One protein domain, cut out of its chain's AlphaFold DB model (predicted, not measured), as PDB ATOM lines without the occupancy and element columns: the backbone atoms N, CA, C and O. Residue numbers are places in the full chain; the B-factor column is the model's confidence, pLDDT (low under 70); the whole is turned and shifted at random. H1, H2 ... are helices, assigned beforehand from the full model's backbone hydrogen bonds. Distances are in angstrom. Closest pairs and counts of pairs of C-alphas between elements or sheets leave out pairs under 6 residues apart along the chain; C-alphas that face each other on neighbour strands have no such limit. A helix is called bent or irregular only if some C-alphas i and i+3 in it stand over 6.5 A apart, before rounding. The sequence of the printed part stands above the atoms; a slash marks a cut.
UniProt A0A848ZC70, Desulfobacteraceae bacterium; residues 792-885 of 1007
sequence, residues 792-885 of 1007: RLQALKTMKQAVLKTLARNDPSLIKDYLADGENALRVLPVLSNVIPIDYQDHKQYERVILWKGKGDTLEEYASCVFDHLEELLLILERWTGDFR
ATOM      1  N   ARG A 792       1.779  20.240  38.134       85.62
ATOM      2  CA  ARG A 792       1.421  21.473  37.433       85.62
ATOM      3  C   ARG A 792       1.295  22.666  38.376       85.62
ATOM      4  O   ARG A 792       1.810  23.727  38.037       85.62
ATOM      5  N   LEU A 793       0.665  22.530  39.546       88.44
ATOM      6  CA  LEU A 793       0.616  23.606  40.545       88.44
ATOM      7  C   LEU A 793       2.021  24.097  40.896       88.44
ATOM      8  O   LEU A 793       2.265  25.305  40.959       88.44
ATOM      9  N   GLN A 794       2.951  23.167  41.107       86.94
ATOM     10  CA  GLN A 794       4.328  23.503  41.436       86.94
ATOM     11  C   GLN A 794       5.032  24.223  40.277       86.94
ATOM     12  O   GLN A 794       5.707  25.233  40.507       86.94
ATOM     13  N   ALA A 795       4.809  23.781  39.037       87.56
ATOM     14  CA  ALA A 795       5.313  24.465  37.849       87.56
ATOM     15  C   ALA A 795       4.746  25.894  37.733       87.56
ATOM     16  O   ALA A 795       5.519  26.841  37.590       87.56
ATOM     17  N   LEU A 796       3.431  26.081  37.913       90.06
ATOM     18  CA  LEU A 796       2.760  27.390  37.886       90.06
ATOM     19  C   LEU A 796       3.278  28.341  38.973       90.06
ATOM     20  O   LEU A 796       3.527  29.515  38.701       90.06
ATOM     21  N   LYS A 797       3.470  27.851  40.206       90.38
ATOM     22  CA  LYS A 797       4.055  28.637  41.308       90.38
ATOM     23  C   LYS A 797       5.476  29.083  40.976       90.38
ATOM     24  O   LYS A 797       5.832  30.232  41.233       90.38
ATOM     25  N   THR A 798       6.270  28.183  40.407       91.69
ATOM     26  CA  THR A 798       7.659  28.459  40.031       91.69
ATOM     27  C   THR A 798       7.719  29.473  38.884       91.69
ATOM     28  O   THR A 798       8.478  30.435  38.976       91.69
ATOM     29  N   MET A 799       6.832  29.359  37.886       92.06
ATOM     30  CA  MET A 799       6.693  30.356  36.819       92.06
ATOM     31  C   MET A 799       6.260  31.714  37.376       92.06
ATOM     32  O   MET A 799       6.864  32.733  37.064       92.06
ATOM     33  N   LYS A 800       5.274  31.748  38.283       92.50
ATOM     34  CA  LYS A 800       4.844  32.990  38.948       92.50
ATOM     35  C   LYS A 800       6.008  33.672  39.665       92.50
ATOM     36  O   LYS A 800       6.154  34.888  39.589       92.50
ATOM     37  N   GLN A 801       6.850  32.908  40.356       92.44
ATOM     38  CA  GLN A 801       8.046  33.452  40.994       92.44
ATOM     39  C   GLN A 801       9.066  33.971  39.975       92.44
ATOM     40  O   GLN A 801       9.667  35.016  40.225       92.44
ATOM     41  N   ALA A 802       9.261  33.273  38.851       91.75
ATOM     42  CA  ALA A 802      10.115  33.736  37.761       91.75
ATOM     43  C   ALA A 802       9.603  35.068  37.188       91.75
ATOM     44  O   ALA A 802      10.366  36.031  37.135       91.75
ATOM     45  N   VAL A 803       8.303  35.178  36.897       92.62
ATOM     46  CA  VAL A 803       7.638  36.411  36.431       92.62
ATOM     47  C   VAL A 803       7.806  37.557  37.430       92.62
ATOM     48  O   VAL A 803       8.274  38.628  37.060       92.62
ATOM     49  N   LEU A 804       7.518  37.336  38.718       92.88
ATOM     50  CA  LEU A 804       7.663  38.370  39.752       92.88
ATOM     51  C   LEU A 804       9.112  38.858  39.903       92.88
ATOM     52  O   LEU A 804       9.348  40.054  40.072       92.88
ATOM     53  N   LYS A 805      10.095  37.950  39.843       93.56
ATOM     54  CA  LYS A 805      11.521  38.318  39.885       93.56
ATOM     55  C   LYS A 805      11.943  39.073  38.627       93.56
ATOM     56  O   LYS A 805      12.718  40.017  38.742       93.56
ATOM     57  N   THR A 806      11.426  38.667  37.471       93.44
ATOM     58  CA  THR A 806      11.672  39.309  36.176       93.44
ATOM     59  C   THR A 806      11.139  40.735  36.174       93.44
ATOM     60  O   THR A 806      11.903  41.649  35.898       93.44
ATOM     61  N   LEU A 807       9.892  40.949  36.606       91.62
ATOM     62  CA  LEU A 807       9.298  42.281  36.772       91.62
ATOM     63  C   LEU A 807      10.092  43.151  37.762       91.62
ATOM     64  O   LEU A 807      10.293  44.337  37.528       91.62
ATOM     65  N   ALA A 808      10.584  42.567  38.860       91.69
ATOM     66  CA  ALA A 808      11.342  43.303  39.874       91.69
ATOM     67  C   ALA A 808      12.772  43.679  39.441       91.69
ATOM     68  O   ALA A 808      13.318  44.667  39.930       91.69
ATOM     69  N   ARG A 809      13.408  42.866  38.589       91.81
ATOM     70  CA  ARG A 809      14.813  43.029  38.165       91.81
ATOM     71  C   ARG A 809      14.966  43.528  36.731       91.81
ATOM     72  O   ARG A 809      16.075  43.886  36.353       91.81
ATOM     73  N   ASN A 810      13.873  43.556  35.973       88.75
ATOM     74  CA  ASN A 810      13.834  43.839  34.543       88.75
ATOM     75  C   ASN A 810      14.813  42.956  33.741       88.75
ATOM     76  O   ASN A 810      15.580  43.455  32.922       88.75
ATOM     77  N   ASP A 811      14.824  41.652  34.039       87.06
ATOM     78  CA  ASP A 811      15.805  40.682  33.530       87.06
ATOM     79  C   ASP A 811      15.120  39.490  32.826       87.06
ATOM     80  O   ASP A 811      14.710  38.539  33.503       87.06
ATOM     81  N   PRO A 812      14.999  39.513  31.481       83.44
ATOM     82  CA  PRO A 812      14.356  38.453  30.696       83.44
ATOM     83  C   PRO A 812      15.028  37.075  30.808       83.44
ATOM     84  O   PRO A 812      14.389  36.056  30.528       83.44
ATOM     85  N   SER A 813      16.295  37.006  31.244       85.00
ATOM     86  CA  SER A 813      17.030  35.736  31.353       85.00
ATOM     87  C   SER A 813      16.392  34.763  32.349       85.00
ATOM     88  O   SER A 813      16.476  33.554  32.171       85.00
ATOM     89  N   LEU A 814      15.649  35.266  33.338       88.50
ATOM     90  CA  LEU A 814      14.955  34.442  34.328       88.50
ATOM     91  C   LEU A 814      13.763  33.667  33.746       88.50
ATOM     92  O   LEU A 814      13.453  32.571  34.213       88.50
ATOM     93  N   ILE A 815      13.091  34.230  32.738       89.00
ATOM     94  CA  ILE A 815      12.038  33.533  31.990       89.00
ATOM     95  C   ILE A 815      12.667  32.485  31.079       89.00
ATOM     96  O   ILE A 815      12.210  31.345  31.043       89.00
ATOM     97  N   LYS A 816      13.768  32.843  30.412       86.50
ATOM     98  CA  LYS A 816      14.554  31.919  29.590       86.50
ATOM     99  C   LYS A 816      15.027  30.701  30.393       86.50
ATOM    100  O   LYS A 816      14.834  29.573  29.949       86.50
ATOM    101  N   ASP A 817      15.588  30.917  31.580       86.19
ATOM    102  CA  ASP A 817      16.070  29.852  32.466       86.19
ATOM    103  C   ASP A 817      14.940  28.916  32.904       86.19
ATOM    104  O   ASP A 817      15.127  27.702  32.963       86.19
ATOM    105  N   TYR A 818      13.752  29.466  33.179       87.00
ATOM    106  CA  TYR A 818      12.576  28.659  33.487       87.00
ATOM    107  C   TYR A 818      12.160  27.794  32.289       87.00
ATOM    108  O   TYR A 818      11.902  26.604  32.442       87.00
ATOM    109  N   LEU A 819      12.106  28.379  31.090       81.38
ATOM    110  CA  LEU A 819      11.691  27.682  29.870       81.38
ATOM    111  C   LEU A 819      12.712  26.628  29.407       81.38
ATOM    112  O   LEU A 819      12.334  25.670  28.736       81.38
ATOM    113  N   ALA A 820      13.984  26.767  29.792       80.00
ATOM    114  CA  ALA A 820      15.024  25.768  29.545       80.00
ATOM    115  C   ALA A 820      14.808  24.462  30.339       80.00
ATOM    116  O   ALA A 820      15.307  23.403  29.940       80.00
ATOM    117  N   ASP A 821      14.053  24.508  31.441       76.81
ATOM    118  CA  ASP A 821      13.562  23.325  32.145       76.81
ATOM    119  C   ASP A 821      12.341  22.758  31.408       76.81
ATOM    120  O   ASP A 821      11.188  23.063  31.722       76.81
ATOM    121  N   GLY A 822      12.617  21.933  30.394       66.38
ATOM    122  CA  GLY A 822      11.599  21.382  29.500       66.38
ATOM    123  C   GLY A 822      10.435  20.695  30.224       66.38
ATOM    124  O   GLY A 822       9.300  20.802  29.775       66.38
ATOM    125  N   GLU A 823      10.652  20.052  31.376       68.06
ATOM    126  CA  GLU A 823       9.563  19.387  32.108       68.06
ATOM    127  C   GLU A 823       8.595  20.397  32.745       68.06
ATOM    128  O   GLU A 823       7.372  20.254  32.632       68.06
ATOM    129  N   ASN A 824       9.117  21.443  33.392       75.94
ATOM    130  CA  ASN A 824       8.288  22.493  33.986       75.94
ATOM    131  C   ASN A 824       7.655  23.398  32.923       75.94
ATOM    132  O   ASN A 824       6.475  23.741  33.043       75.94
ATOM    133  N   ALA A 825       8.391  23.710  31.855       74.62
ATOM    134  CA  ALA A 825       7.896  24.475  30.716       74.62
ATOM    135  C   ALA A 825       6.673  23.798  30.070       74.62
ATOM    136  O   ALA A 825       5.629  24.436  29.922       74.62
ATOM    137  N   LEU A 826       6.739  22.486  29.810       70.69
ATOM    138  CA  LEU A 826       5.617  21.702  29.268       70.69
ATOM    139  C   LEU A 826       4.364  21.758  30.156       70.69
ATOM    140  O   LEU A 826       3.237  21.772  29.660       70.69
ATOM    141  N   ARG A 827       4.532  21.807  31.482       78.00
ATOM    142  CA  ARG A 827       3.403  21.864  32.427       78.00
ATOM    143  C   ARG A 827       2.679  23.209  32.422       78.00
ATOM    144  O   ARG A 827       1.494  23.243  32.771       78.00
ATOM    145  N   VAL A 828       3.353  24.293  32.034       80.19
ATOM    146  CA  VAL A 828       2.769  25.643  31.971       80.19
ATOM    147  C   VAL A 828       2.457  26.116  30.554       80.19
ATOM    148  O   VAL A 828       1.803  27.147  30.426       80.19
ATOM    149  N   LEU A 829       2.832  25.359  29.517       73.75
ATOM    150  CA  LEU A 829       2.522  25.662  28.114       73.75
ATOM    151  C   LEU A 829       1.075  26.134  27.887       73.75
ATOM    152  O   LEU A 829       0.907  27.205  27.312       73.75
ATOM    153  N   PRO A 830       0.029  25.461  28.416       73.06
ATOM    154  CA  PRO A 830      -1.341  25.919  28.186       73.06
ATOM    155  C   PRO A 830      -1.667  27.294  28.793       73.06
ATOM    156  O   PRO A 830      -2.596  27.960  28.346       73.06
ATOM    157  N   VAL A 831      -0.932  27.740  29.824       76.56
ATOM    158  CA  VAL A 831      -1.039  29.125  30.326       76.56
ATOM    159  C   VAL A 831      -0.483  30.090  29.291       76.56
ATOM    160  O   VAL A 831      -1.089  31.123  29.034       76.56
ATOM    161  N   LEU A 832       0.685  29.767  28.733       74.62
ATOM    162  CA  LEU A 832       1.406  30.630  27.804       74.62
ATOM    163  C   LEU A 832       0.589  30.830  26.522       74.62
ATOM    164  O   LEU A 832       0.408  31.968  26.100       74.62
ATOM    165  N   SER A 833      -0.036  29.768  26.004       70.19
ATOM    166  CA  SER A 833      -0.939  29.834  24.842       70.19
ATOM    167  C   SER A 833      -2.194  30.695  25.064       70.19
ATOM    168  O   SER A 833      -2.873  31.047  24.108       70.19
ATOM    169  N   ASN A 834      -2.538  31.046  26.312       68.94
ATOM    170  CA  ASN A 834      -3.674  31.929  26.612       68.94
ATOM    171  C   ASN A 834      -3.317  33.422  26.635       68.94
ATOM    172  O   ASN A 834      -4.227  34.250  26.680       68.94
ATOM    173  N   VAL A 835      -2.028  33.759  26.704       69.69
ATOM    174  CA  VAL A 835      -1.553  35.133  26.934       69.69
ATOM    175  C   VAL A 835      -0.786  35.658  25.738       69.69
ATOM    176  O   VAL A 835      -0.864  36.845  25.449       69.69
ATOM    177  N   ILE A 836      -0.045  34.787  25.057       68.06
ATOM    178  CA  ILE A 836       0.846  35.205  23.989       68.06
ATOM    179  C   ILE A 836       0.150  34.917  22.652       68.06
ATOM    180  O   ILE A 836       0.016  33.746  22.286       68.06
ATOM    181  N   PRO A 837      -0.332  35.947  21.933       54.69
ATOM    182  CA  PRO A 837      -0.891  35.800  20.597       54.69
ATOM    183  C   PRO A 837       0.265  35.612  19.613       54.69
ATOM    184  O   PRO A 837       0.704  36.549  18.953       54.69
ATOM    185  N   ILE A 838       0.818  34.407  19.580       53.19
ATOM    186  CA  ILE A 838       1.916  34.065  18.681       53.19
ATOM    187  C   ILE A 838       1.320  33.497  17.396       53.19
ATOM    188  O   ILE A 838       0.375  32.710  17.450       53.19
ATOM    189  N   ASP A 839       1.887  33.881  16.252       53.91
ATOM    190  CA  ASP A 839       1.662  33.198  14.978       53.91
ATOM    191  C   ASP A 839       1.891  31.680  15.148       53.91
ATOM    192  O   ASP A 839       2.786  31.237  15.875       53.91
ATOM    193  N   TYR A 840       1.067  30.854  14.505       52.91
ATOM    194  CA  TYR A 840       1.151  29.396  14.584       52.91
ATOM    195  C   TYR A 840       2.561  28.862  14.273       52.91
ATOM    196  O   TYR A 840       3.032  27.938  14.951       52.91
ATOM    197  N   GLN A 841       3.244  29.436  13.274       54.72
ATOM    198  CA  GLN A 841       4.592  29.006  12.874       54.72
ATOM    199  C   GLN A 841       5.594  29.163  14.020       54.72
ATOM    200  O   GLN A 841       6.341  28.233  14.342       54.72
ATOM    201  N   ASP A 842       5.520  30.300  14.697       55.12
ATOM    202  CA  ASP A 842       6.359  30.640  15.834       55.12
ATOM    203  C   ASP A 842       5.975  29.786  17.058       55.12
ATOM    204  O   ASP A 842       6.841  29.190  17.698       55.12
ATOM    205  N   HIS A 843       4.678  29.580  17.342       55.69
ATOM    206  CA  HIS A 843       4.231  28.722  18.451       55.69
ATOM    207  C   HIS A 843       4.744  27.279  18.322       55.69
ATOM    208  O   HIS A 843       5.262  26.710  19.284       55.69
ATOM    209  N   LYS A 844       4.674  26.697  17.117       55.00
ATOM    210  CA  LYS A 844       5.198  25.354  16.824       55.00
ATOM    211  C   LYS A 844       6.718  25.294  16.933       55.00
ATOM    212  O   LYS A 844       7.269  24.289  17.393       55.00
ATOM    213  N   GLN A 845       7.406  26.348  16.503       57.44
ATOM    214  CA  GLN A 845       8.848  26.481  16.672       57.44
ATOM    215  C   GLN A 845       9.216  26.490  18.160       57.44
ATOM    216  O   GLN A 845      10.133  25.773  18.559       57.44
ATOM    217  N   TYR A 846       8.458  27.191  19.000       58.31
ATOM    218  CA  TYR A 846       8.708  27.280  20.437       58.31
ATOM    219  C   TYR A 846       8.315  26.016  21.215       58.31
ATOM    220  O   TYR A 846       9.067  25.586  22.091       58.31
ATOM    221  N   GLU A 847       7.212  25.352  20.858       58.44
ATOM    222  CA  GLU A 847       6.847  24.041  21.413       58.44
ATOM    223  C   GLU A 847       7.928  22.996  21.092       58.44
ATOM    224  O   GLU A 847       8.378  22.267  21.979       58.44
ATOM    225  N   ARG A 848       8.444  22.989  19.854       57.16
ATOM    226  CA  ARG A 848       9.598  22.163  19.463       57.16
ATOM    227  C   ARG A 848      10.852  22.510  20.255       57.16
ATOM    228  O   ARG A 848      11.545  21.596  20.685       57.16
ATOM    229  N   VAL A 849      11.145  23.790  20.484       56.19
ATOM    230  CA  VAL A 849      12.301  24.220  21.293       56.19
ATOM    231  C   VAL A 849      12.201  23.690  22.730       56.19
ATOM    232  O   VAL A 849      13.195  23.179  23.253       56.19
ATOM    233  N   ILE A 850      11.006  23.734  23.329       54.62
ATOM    234  CA  ILE A 850      10.721  23.207  24.674       54.62
ATOM    235  C   ILE A 850      10.811  21.671  24.712       54.62
ATOM    236  O   ILE A 850      11.353  21.111  25.665       54.62
ATOM    237  N   LEU A 851      10.342  20.983  23.665       50.72
ATOM    238  CA  LEU A 851      10.367  19.518  23.555       50.72
ATOM    239  C   LEU A 851      11.760  18.944  23.220       50.72
ATOM    240  O   LEU A 851      12.086  17.852  23.678       50.72
ATOM    241  N   TRP A 852      12.597  19.658  22.455       44.75
ATOM    242  CA  TRP A 852      13.886  19.167  21.926       44.75
ATOM    243  C   TRP A 852      15.143  19.737  22.609       44.75
ATOM    244  O   TRP A 852      16.250  19.535  22.109       44.75
ATOM    245  N   LYS A 853      15.024  20.438  23.750       49.56
ATOM    246  CA  LYS A 853      16.165  21.097  24.435       49.56
ATOM    247  C   LYS A 853      17.040  21.913  23.459       49.56
ATOM    248  O   LYS A 853      18.272  21.824  23.489       49.56
ATOM    249  N   GLY A 854      16.413  22.657  22.548       41.88
ATOM    250  CA  GLY A 854      17.123  23.387  21.495       41.88
ATOM    251  C   GLY A 854      18.102  24.421  22.066       41.88
ATOM    252  O   GLY A 854      17.741  25.215  22.931       41.88
ATOM    253  N   LYS A 855      19.353  24.421  21.584       46.78
ATOM    254  CA  LYS A 855      20.332  25.496  21.826       46.78
ATOM    255  C   LYS A 855      20.151  26.606  20.781       46.78
ATOM    256  O   LYS A 855      20.081  26.276  19.602       46.78
ATOM    257  N   GLY A 856      20.193  27.880  21.189       59.78
ATOM    258  CA  GLY A 856      20.342  29.030  20.277       59.78
ATOM    259  C   GLY A 856      19.408  30.219  20.544       59.78
ATOM    260  O   GLY A 856      18.824  30.321  21.625       59.78
ATOM    261  N   ASP A 857      19.289  31.080  19.524       58.12
ATOM    262  CA  ASP A 857      18.607  32.390  19.505       58.12
ATOM    263  C   ASP A 857      17.065  32.296  19.640       58.12
ATOM    264  O   ASP A 857      16.413  33.208  20.140       58.12
ATOM    265  N   THR A 858      16.458  31.152  19.306       67.38
ATOM    266  CA  THR A 858      14.990  30.963  19.302       67.38
ATOM    267  C   THR A 858      14.351  30.883  20.693       67.38
ATOM    268  O   THR A 858      13.224  31.333  20.889       67.38
ATOM    269  N   LEU A 859      15.053  30.333  21.694       73.25
ATOM    270  CA  LEU A 859      14.578  30.356  23.087       73.25
ATOM    271  C   LEU A 859      14.647  31.779  23.670       73.25
ATOM    272  O   LEU A 859      13.845  32.127  24.536       73.25
ATOM    273  N   GLU A 860      15.601  32.593  23.209       75.94
ATOM    274  CA  GLU A 860      15.723  34.001  23.606       75.94
ATOM    275  C   GLU A 860      14.582  34.838  23.034       75.94
ATOM    276  O   GLU A 860      13.961  35.591  23.782       75.94
ATOM    277  N   GLU A 861      14.247  34.645  21.758       74.12
ATOM    278  CA  GLU A 861      13.090  35.278  21.114       74.12
ATOM    279  C   GLU A 861      11.784  34.937  21.839       74.12
ATOM    280  O   GLU A 861      11.016  35.835  22.189       74.12
ATOM    281  N   TYR A 862      11.564  33.658  22.166       77.56
ATOM    282  CA  TYR A 862      10.365  33.242  22.896       77.56
ATOM    283  C   TYR A 862      10.293  33.845  24.298       77.56
ATOM    284  O   TYR A 862       9.253  34.353  24.713       77.56
ATOM    285  N   ALA A 863      11.406  33.814  25.038       80.19
ATOM    286  CA  ALA A 863      11.476  34.413  26.363       80.19
ATOM    287  C   ALA A 863      11.244  35.931  26.314       80.19
ATOM    288  O   ALA A 863      10.607  36.466  27.220       80.19
ATOM    289  N   SER A 864      11.706  36.609  25.257       81.75
ATOM    290  CA  SER A 864      11.428  38.027  25.012       81.75
ATOM    291  C   SER A 864       9.947  38.275  24.733       81.75
ATOM    292  O   SER A 864       9.370  39.199  25.291       81.75
ATOM    293  N   CYS A 865       9.296  37.422  23.946       79.81
ATOM    294  CA  CYS A 865       7.862  37.541  23.692       79.81
ATOM    295  C   CYS A 865       7.043  37.332  24.979       79.81
ATOM    296  O   CYS A 865       6.171  38.127  25.310       79.81
ATOM    297  N   VAL A 866       7.383  36.322  25.790       83.06
ATOM    298  CA  VAL A 866       6.779  36.127  27.123       83.06
ATOM    299  C   VAL A 866       7.020  37.350  28.022       83.06
ATOM    300  O   VAL A 866       6.147  37.720  28.811       83.06
ATOM    301  N   PHE A 867       8.200  37.972  27.917       85.31
ATOM    302  CA  PHE A 867       8.583  39.159  28.682       85.31
ATOM    303  C   PHE A 867       7.690  40.374  28.371       85.31
ATOM    304  O   PHE A 867       7.332  41.116  29.288       85.31
ATOM    305  N   ASP A 868       7.249  40.530  27.123       84.88
ATOM    306  CA  ASP A 868       6.355  41.621  26.714       84.88
ATOM    307  C   ASP A 868       4.928  41.482  27.287       84.88
ATOM    308  O   ASP A 868       4.192  42.465  27.372       84.88
ATOM    309  N   HIS A 869       4.557  40.289  27.769       87.62
ATOM    310  CA  HIS A 869       3.224  39.977  28.302       87.62
ATOM    311  C   HIS A 869       3.208  39.595  29.799       87.62
ATOM    312  O   HIS A 869       2.276  38.942  30.283       87.62
ATOM    313  N   LEU A 870       4.225  39.982  30.580       88.31
ATOM    314  CA  LEU A 870       4.367  39.534  31.977       88.31
ATOM    315  C   LEU A 870       3.215  39.946  32.901       88.31
ATOM    316  O   LEU A 870       2.893  39.197  33.824       88.31
ATOM    317  N   GLU A 871       2.599  41.110  32.687       87.69
ATOM    318  CA  GLU A 871       1.488  41.585  33.526       87.69
ATOM    319  C   GLU A 871       0.215  40.748  33.318       87.69
ATOM    320  O   GLU A 871      -0.409  40.300  34.283       87.69
ATOM    321  N   GLU A 872      -0.129  40.462  32.061       86.25
ATOM    322  CA  GLU A 872      -1.253  39.595  31.687       86.25
ATOM    323  C   GLU A 872      -1.009  38.157  32.154       86.25
ATOM    324  O   GLU A 872      -1.882  37.524  32.762       86.25
ATOM    325  N   LEU A 873       0.217  37.664  31.955       87.44
ATOM    326  CA  LEU A 873       0.637  36.348  32.416       87.44
ATOM    327  C   LEU A 873       0.541  36.231  33.935       87.44
ATOM    328  O   LEU A 873       0.050  35.220  34.443       87.44
ATOM    329  N   LEU A 874       0.957  37.263  34.674       89.56
ATOM    330  CA  LEU A 874       0.849  37.282  36.126       89.56
ATOM    331  C   LEU A 874      -0.610  37.136  36.561       89.56
ATOM    332  O   LEU A 874      -0.881  36.277  37.398       89.56
ATOM    333  N   LEU A 875      -1.548  37.882  35.962       86.75
ATOM    334  CA  LEU A 875      -2.984  37.788  36.267       86.75
ATOM    335  C   LEU A 875      -3.539  36.372  36.049       86.75
ATOM    336  O   LEU A 875      -4.271  35.853  36.900       86.75
ATOM    337  N   ILE A 876      -3.178  35.711  34.941       84.75
ATOM    338  CA  ILE A 876      -3.612  34.329  34.685       84.75
ATOM    339  C   ILE A 876      -2.979  33.363  35.686       84.75
ATOM    340  O   ILE A 876      -3.684  32.514  36.235       84.75
ATOM    341  N   LEU A 877      -1.685  33.511  35.981       87.88
ATOM    342  CA  LEU A 877      -1.000  32.698  36.987       87.88
ATOM    343  C   LEU A 877      -1.623  32.889  38.374       87.88
ATOM    344  O   LEU A 877      -1.768  31.911  39.107       87.88
ATOM    345  N   GLU A 878      -2.040  34.101  38.749       87.69
ATOM    346  CA  GLU A 878      -2.751  34.360  40.008       87.69
ATOM    347  C   GLU A 878      -4.093  33.633  40.068       87.69
ATOM    348  O   GLU A 878      -4.395  32.990  41.076       87.69
ATOM    349  N   ARG A 879      -4.875  33.694  38.983       85.31
ATOM    350  CA  ARG A 879      -6.150  32.979  38.867       85.31
ATOM    351  C   ARG A 879      -5.936  31.473  38.966       85.31
ATOM    352  O   ARG A 879      -6.469  30.842  39.872       85.31
ATOM    353  N   TRP A 880      -5.112  30.913  38.080       85.81
ATOM    354  CA  TRP A 880      -4.919  29.471  37.967       85.81
ATOM    355  C   TRP A 880      -4.298  28.885  39.230       85.81
ATOM    356  O   TRP A 880      -4.809  27.887  39.715       85.81
ATOM    357  N   THR A 881      -3.283  29.518  39.836       84.75
ATOM    358  CA  THR A 881      -2.765  29.072  41.149       84.75
ATOM    359  C   THR A 881      -3.791  29.241  42.271       84.75
ATOM    360  O   THR A 881      -3.828  28.434  43.201       84.75
ATOM    361  N   GLY A 882      -4.647  30.262  42.192       83.38
ATOM    362  CA  GLY A 882      -5.733  30.503  43.133       83.38
ATOM    363  C   GLY A 882      -6.842  29.450  43.087       83.38
ATOM    364  O   GLY A 882      -7.425  29.166  44.135       83.38
ATOM    365  N   ASP A 883      -7.105  28.855  41.923       78.25
ATOM    366  CA  ASP A 883      -8.140  27.832  41.725       78.25
ATOM    367  C   ASP A 883      -7.799  26.498  42.397       78.25
ATOM    368  O   ASP A 883      -8.698  25.801  42.867       78.25
ATOM    369  N   PHE A 884      -6.513  26.198  42.598       81.31
ATOM    370  CA  PHE A 884      -6.083  25.042  43.396       81.31
ATOM    371  C   PHE A 884      -6.517  25.127  44.867       81.31
ATOM    372  O   PHE A 884      -6.578  24.104  45.543       81.31
ATOM    373  N   ARG A 885      -6.924  26.305  45.376       77.50
ATOM    374  CA  ARG A 885      -7.568  26.405  46.703       77.50
ATOM    375  C   ARG A 885      -8.885  25.635  46.780       77.50
ATOM    376  O   ARG A 885      -9.311  25.277  47.874       77.50
TER     377      ARG A 885
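This is residues 792 to 885 of the 1007 residues of a protein of Desulfobacteraceae bacterium (UniProt A0A848ZC70). What does the model look like? Six helices make a compact body: H2 and H6 run back along different sides of H1, and H3 crosses the first part of H1 and packs on H6. On the side away from H1, H5 crosses H2, and H4 packs on H5 and on the start of H3. What is it made of? The printed part has 94 residues with six named helices, H1 to H6 in chain order, and no named strand: all helix, part aligned and part crossed. The radius of gyration of the C-alphas is 12.2 A, and the spans are 36 by 25 by 22 A.

What stands by the first helix? H1, residues 792 to 809, and H2, residues 813 to 820, form a helical hairpin at a shallow tilt of 21 degrees; residues 799 to 806 alone of H1 touch H2, with the closest C-alphas, of Ala 802 and Leu 814, 6.0 A apart. H6, residues 870 to 885, touches H1 at 34 degrees, a tilt only just short of steep, opposite ways, closest at the C-alphas of Lys 800 and Leu 877, 6.2 A. Which helix is the hub? H3, residues 822 to 832, touches four helices; it is about perpendicular to H1 at 79 degrees, with residues 792 to 799 alone of H1 touching it and the C-alphas of Ala 795 and Asn 824 closest at 5.3 A. With H2 it only just touches, only at the corner, over 3 pairs of C-alphas within 8 A; H6 touches it with residues 873 to 877 alone, and H4, residues 840 to 851, with 850 to 851 alone, in a helical hairpin. Where is the fifth helix? H5, residues 857 to 868, touches H2 at a steep tilt of 61 degrees, closest at the C-alphas of Lys 816 and Ala 863, 5.1 A, and touches H4. H5 and H6 meet only through their link. Are the backbones complete? Every O i to N i+4 pair is within hydrogen-bond range in H1, H2, H4 and H5, but 5 of 7 in H3 and 10 of 12 in H6.

Where are the ends? H1 runs 25.4 A from C-alpha 792 at (1.421, 21.473, 37.433), and H6 runs 23.1 A to C-alpha 885 at (-7.568, 26.405, 46.703). How long are the others? H2 is 10.3 A, H3 13.9 A, H4 16.2 A and H5 16.9 A; H3 is irregular, with C-alphas 827 and 830 7.5 A apart.

How large is it? The two C-alphas farthest apart, of Gly 856 and Arg 885, are 38.5 A apart. Are there cuts or long links? The printed part has no cut; the link H3 to H4 is short and the others are tight. Where is confidence low? Residues 822 to 823 and 834 to 858 have pLDDT under 70.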